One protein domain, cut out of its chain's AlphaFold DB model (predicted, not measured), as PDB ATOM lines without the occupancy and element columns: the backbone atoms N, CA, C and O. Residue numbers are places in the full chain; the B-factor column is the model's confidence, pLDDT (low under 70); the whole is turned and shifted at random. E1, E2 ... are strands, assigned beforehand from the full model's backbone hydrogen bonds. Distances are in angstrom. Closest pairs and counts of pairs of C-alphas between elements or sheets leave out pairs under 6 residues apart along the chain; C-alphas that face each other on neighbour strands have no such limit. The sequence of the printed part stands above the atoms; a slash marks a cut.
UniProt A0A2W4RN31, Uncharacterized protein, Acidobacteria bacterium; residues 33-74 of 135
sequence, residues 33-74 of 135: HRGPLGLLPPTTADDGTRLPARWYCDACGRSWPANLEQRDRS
ATOM      1  N   HIS A  33      26.680 -30.491  37.358       64.75
ATOM      2  CA  HIS A  33      26.572 -29.591  38.528       64.75
ATOM      3  C   HIS A  33      27.852 -29.015  39.185       64.75
ATOM      4  O   HIS A  33      28.918 -29.615  39.177       64.75
ATOM      5  N   ARG A  34      27.660 -27.887  39.889       62.12
ATOM      6  CA  ARG A  34      28.611 -26.940  40.525       62.12
ATOM      7  C   ARG A  34      29.116 -25.809  39.604       62.12
ATOM      8  O   ARG A  34      30.210 -25.856  39.063       62.12
ATOM      9  N   GLY A  35      28.271 -24.775  39.507       61.59
ATOM     10  CA  GLY A  35      28.485 -23.404  39.001       61.59
ATOM     11  C   GLY A  35      27.675 -22.430  39.888       61.59
ATOM     12  O   GLY A  35      27.224 -22.903  40.933       61.59
ATOM     13  N   PRO A  36      27.468 -21.133  39.558       54.81
ATOM     14  CA  PRO A  36      26.689 -20.227  40.411       54.81
ATOM     15  C   PRO A  36      25.327 -20.857  40.697       54.81
ATOM     16  O   PRO A  36      24.591 -21.228  39.783       54.81
ATOM     17  N   LEU A  37      25.072 -21.106  41.979       69.75
ATOM     18  CA  LEU A  37      23.879 -21.808  42.407       69.75
ATOM     19  C   LEU A  37      22.831 -20.763  42.752       69.75
ATOM     20  O   LEU A  37      22.965 -20.051  43.748       69.75
ATOM     21  N   GLY A  38      21.786 -20.698  41.937       79.69
ATOM     22  CA  GLY A  38      20.542 -20.074  42.348       79.69
ATOM     23  C   GLY A  38      19.919 -20.909  43.463       79.69
ATOM     24  O   GLY A  38      19.976 -22.143  43.442       79.69
ATOM     25  N   LEU A  39      19.336 -20.243  44.454       88.00
ATOM     26  CA  LEU A  39      18.534 -20.905  45.473       88.00
ATOM     27  C   LEU A  39      17.060 -20.664  45.155       88.00
ATOM     28  O   LEU A  39      16.597 -19.525  45.159       88.00
ATOM     29  N   LEU A  40      16.331 -21.741  44.882       85.75
ATOM     30  CA  LEU A  40      14.886 -21.705  44.717       85.75
ATOM     31  C   LEU A  40      14.226 -21.723  46.102       85.75
ATOM     32  O   LEU A  40      14.585 -22.575  46.930       85.75
ATOM     33  N   PRO A  41      13.269 -20.817  46.360       85.00
ATOM     34  CA  PRO A  41      12.539 -20.804  47.617       85.00
ATOM     35  C   PRO A  41      11.676 -22.068  47.764       85.00
ATOM     36  O   PRO A  41      11.341 -22.718  46.768       85.00
ATOM     37  N   PRO A  42      11.293 -22.427  49.000       87.44
ATOM     38  CA  PRO A  42      10.323 -23.489  49.228       87.44
ATOM     39  C   PRO A  42       8.967 -23.115  48.612       87.44
ATOM     40  O   PRO A  42       8.544 -21.961  48.679       87.44
ATOM     41  N   THR A  43       8.285 -24.093  48.023       87.06
ATOM     42  CA  THR A  43       7.001 -23.917  47.317       87.06
ATOM     43  C   THR A  43       5.996 -24.982  47.749       87.06
ATOM     44  O   THR A  43       6.368 -25.948  48.416       87.06
ATOM     45  N   THR A  44       4.726 -24.799  47.395       89.12
ATOM     46  CA  THR A  44       3.653 -25.770  47.651       89.12
ATOM     47  C   THR A  44       3.159 -26.309  46.313       89.12
ATOM     48  O   THR A  44       2.921 -25.519  45.402       89.12
ATOM     49  N   ALA A  45       3.048 -27.628  46.181       86.31
ATOM     50  CA  ALA A  45       2.493 -28.280  44.998       86.31
ATOM     51  C   ALA A  45       0.950 -28.301  45.036       86.31
ATOM     52  O   ALA A  45       0.344 -28.037  46.075       86.31
ATOM     53  N   ASP A  46       0.315 -28.615  43.904       87.88
ATOM     54  CA  ASP A  46      -1.151 -28.583  43.731       87.88
ATOM     55  C   ASP A  46      -1.901 -29.602  44.607       87.88
ATOM     56  O   ASP A  46      -3.076 -29.427  44.922       87.88
ATOM     57  N   ASP A  47      -1.207 -30.652  45.040       88.75
ATOM     58  CA  ASP A  47      -1.682 -31.644  46.009       88.75
ATOM     59  C   ASP A  47      -1.574 -31.165  47.472       88.75
ATOM     60  O   ASP A  47      -1.920 -31.893  48.402       88.75
ATOM     61  N   GLY A  48      -1.086 -29.939  47.688       88.12
ATOM     62  CA  GLY A  48      -0.865 -29.335  48.997       88.12
ATOM     63  C   GLY A  48       0.472 -29.701  49.654       88.12
ATOM     64  O   GLY A  48       0.721 -29.272  50.784       88.12
ATOM     65  N   THR A  49       1.355 -30.465  48.999       88.56
ATOM     66  CA  THR A  49       2.646 -30.867  49.586       88.56
ATOM     67  C   THR A  49       3.684 -29.737  49.555       88.56
ATOM     68  O   THR A  49       3.779 -28.972  48.596       88.56
ATOM     69  N   ARG A  50       4.496 -29.610  50.619       83.75
ATOM     70  CA  ARG A  50       5.551 -28.582  50.720       83.75
ATOM     71  C   ARG A  50       6.877 -29.103  50.170       83.75
ATOM     72  O   ARG A  50       7.434 -30.070  50.687       83.75
ATOM     73  N   LEU A  51       7.424 -28.412  49.178       84.62
ATOM     74  CA  LEU A  51       8.730 -28.686  48.592       84.62
ATOM     75  C   LEU A  51       9.808 -27.836  49.293       84.62
ATOM     76  O   LEU A  51       9.640 -26.617  49.407       84.62
ATOM     77  N   PRO A  52      10.917 -28.439  49.763       84.75
ATOM     78  CA  PRO A  52      11.990 -27.712  50.443       84.75
ATOM     79  C   PRO A  52      12.767 -26.818  49.469       84.75
ATOM     80  O   PRO A  52      12.636 -26.941  48.252       84.75
ATOM     81  N   ALA A  53      13.632 -25.950  50.002       87.81
ATOM     82  CA  ALA A  53      14.542 -25.150  49.183       87.81
ATOM     83  C   ALA A  53      15.442 -26.041  48.303       87.81
ATOM     84  O   ALA A  53      15.936 -27.090  48.744       87.81
ATOM     85  N   ARG A  54      15.676 -25.621  47.055       88.69
ATOM     86  CA  ARG A  54      16.435 -26.388  46.050       88.69
ATOM     87  C   ARG A  54      17.557 -25.545  45.463       88.69
ATOM     88  O   ARG A  54      17.374 -24.366  45.182       88.69
ATOM     89  N   TRP A  55      18.705 -26.166  45.242       88.25
ATOM     90  CA  TRP A  55      19.750 -25.609  44.396       88.25
ATOM     91  C   TRP A  55      19.324 -25.671  42.936       88.25
ATOM     92  O   TRP A  55      18.663 -26.623  42.518       88.25
ATOM     93  N   TYR A  56      19.745 -24.676  42.169       86.88
ATOM     94  CA  TYR A  56      19.512 -24.559  40.740       86.88
ATOM     95  C   TYR A  56      20.797 -24.120  40.040       86.88
ATOM     96  O   TYR A  56      21.499 -23.235  40.524       86.88
ATOM     97  N   CYS A  57      21.126 -24.759  38.919       86.19
ATOM     98  CA  CYS A  57      22.258 -24.367  38.086       86.19
ATOM     99  C   CYS A  57      21.766 -23.692  36.808       86.19
ATOM    100  O   CYS A  57      21.201 -24.371  35.951       86.19
ATOM    101  N   ASP A  58      22.078 -22.408  36.627       78.94
ATOM    102  CA  ASP A  58      21.716 -21.662  35.411       78.94
ATOM    103  C   ASP A  58      22.367 -22.252  34.141       78.94
ATOM    104  O   ASP A  58      21.818 -22.161  33.047       78.94
ATOM    105  N   ALA A  59      23.529 -22.908  34.275       76.75
ATOM    106  CA  ALA A  59      24.285 -23.452  33.144       76.75
ATOM    107  C   ALA A  59      23.743 -24.787  32.601       76.75
ATOM    108  O   ALA A  59      23.948 -25.095  31.428       76.75
ATOM    109  N   CYS A  60      23.094 -25.607  33.438       77.69
ATOM    110  CA  CYS A  60      22.562 -26.912  33.017       77.69
ATOM    111  C   CYS A  60      21.080 -27.146  33.347       77.69
ATOM    112  O   CYS A  60      20.565 -28.214  33.025       77.69
ATOM    113  N   GLY A  61      20.396 -26.196  33.998       79.06
ATOM    114  CA  GLY A  61      18.963 -26.234  34.327       79.06
ATOM    115  C   GLY A  61      18.558 -27.271  35.381       79.06
ATOM    116  O   GLY A  61      17.394 -27.348  35.769       79.06
ATOM    117  N   ARG A  62      19.504 -28.086  35.857       81.62
ATOM    118  CA  ARG A  62      19.235 -29.116  36.862       81.62
ATOM    119  C   ARG A  62      18.994 -28.467  38.220       81.62
ATOM    120  O   ARG A  62      19.685 -27.519  38.592       81.62
ATOM    121  N   SER A  63      18.047 -29.026  38.970       85.00
ATOM    122  CA  SER A  63      17.772 -28.630  40.349       85.00
ATOM    123  C   SER A  63      17.808 -29.826  41.291       85.00
ATOM    124  O   SER A  63      17.389 -30.929  40.939       85.00
ATOM    125  N   TRP A  64      18.303 -29.610  42.504       86.19
ATOM    126  CA  TRP A  64      18.445 -30.661  43.514       86.19
ATOM    127  C   TRP A  64      18.189 -30.107  44.921       86.19
ATOM    128  O   TRP A  64      18.312 -28.900  45.126       86.19
ATOM    129  N   PRO A  65      17.790 -30.937  45.899       86.50
ATOM    130  CA  PRO A  65      17.490 -30.470  47.253       86.50
ATOM    131  C   PRO A  65      18.670 -29.733  47.901       86.50
ATOM    132  O   PRO A  65      19.817 -30.177  47.800       86.50
ATOM    133  N   ALA A  66      18.392 -28.612  48.576       82.94
ATOM    134  CA  ALA A  66      19.418 -27.818  49.254       82.94
ATOM    135  C   ALA A  66      19.691 -28.261  50.699       82.94
ATOM    136  O   ALA A  66      20.748 -27.938  51.236       82.94
ATOM    137  N   ASN A  67      18.770 -29.016  51.309       79.38
ATOM    138  CA  ASN A  67      18.883 -29.585  52.662       79.38
ATOM    139  C   ASN A  67      19.261 -28.564  53.757       79.38
ATOM    140  O   ASN A  67      19.864 -28.926  54.766       79.38
ATOM    141  N   LEU A  68      18.898 -27.289  53.579       75.12
ATOM    142  CA  LEU A  68      19.209 -26.221  54.539       75.12
ATOM    143  C   LEU A  68      18.494 -26.438  55.880       75.12
ATOM    144  O   LEU A  68      19.086 -26.268  56.940       75.12
ATOM    145  N   GLU A  69      17.259 -26.936  55.832       69.56
ATOM    146  CA  GLU A  69      16.422 -27.180  57.013       69.56
ATOM    147  C   GLU A  69      17.000 -28.244  57.969       69.56
ATOM    148  O   GLU A  69      16.681 -28.250  59.153       69.56
ATOM    149  N   GLN A  70      17.884 -29.129  57.487       61.81
ATOM    150  CA  GLN A  70      18.526 -30.162  58.313       61.81
ATOM    151  C   GLN A  70      19.731 -29.632  59.102       61.81
ATOM    152  O   GLN A  70      20.126 -30.243  60.095       61.81
ATOM    153  N   ARG A  71      20.328 -28.508  58.678       55.97
ATOM    154  CA  ARG A  71      21.527 -27.931  59.309       55.97
ATOM    155  C   ARG A  71      21.198 -26.924  60.416       55.97
ATOM    156  O   ARG A  71      22.040 -26.669  61.273       55.97
ATOM    157  N   ASP A  72      19.966 -26.427  60.442       55.06
ATOM    158  CA  ASP A  72      19.493 -25.388  61.359       55.06
ATOM    159  C   ASP A  72      18.721 -25.961  62.555       55.06
ATOM    160  O   ASP A  72      17.544 -25.668  62.767       55.06
ATOM    161  N   ARG A  73      19.376 -26.773  63.395       58.44
ATOM    162  CA  ARG A  73      18.765 -27.204  64.669       58.44
ATOM    163  C   ARG A  73      19.616 -26.969  65.908       58.44
ATOM    164  O   ARG A  73      19.608 -27.750  66.848       58.44
ATOM    165  N   SER A  74      20.274 -25.818  65.952       59.25
ATOM    166  CA  SER A  74      20.306 -25.044  67.194       59.25
ATOM    167  C   SER A  74      20.371 -23.560  66.835       59.25
ATOM    168  O   SER A  74      21.253 -23.166  66.070       59.25
TER     169      SER A  74
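This is residues 33 to 74 of the 135 residues of an uncharacterized protein of Acidobacteria bacterium (UniProt A0A2W4RN31). There is little regular structure here: a small three-strand sheet, with a long looped arm, residues 41 to 53, reaching away from it and a tail after E3 running off another way. The printed part has 42 residues, with 11 in the three named strands and no named helix. The order E1, E2, E3 makes an all-strand, antiparallel meander, each strand the neighbour of the one before. It is loose, with a radius of gyration of the C-alphas of 11.7 A, and flat, spanning 32 by 30 by 11 A.

Look first at inner strand E2, residues 54 to 57. It forms a hairpin with E1, residues 37 to 40, at 140 degrees; N 40 and O 54 are 2.8 A apart. It forms another with E3, residues 63 to 65, at 151 degrees; N 55 and O 64 are 2.8 A apart.

Find C-alpha 37 at (23.879, -21.808, 42.407), where E1 begins, 9.3 A long. E2 spans 10.1 A and E3 7.2 A, ending at C-alpha 65 (17.490, -30.470, 47.253).

The farthest C-alphas, Ala 59 and Ser 74, are 34.3 A apart. The printed part has no cut. E1 to E2 is a long link, with residues 43 to 44 paired antiparallel with 50 to 51; E2 to E3 is tight. The pLDDT is under 70 at residues 33 to 37 and 69 to 74.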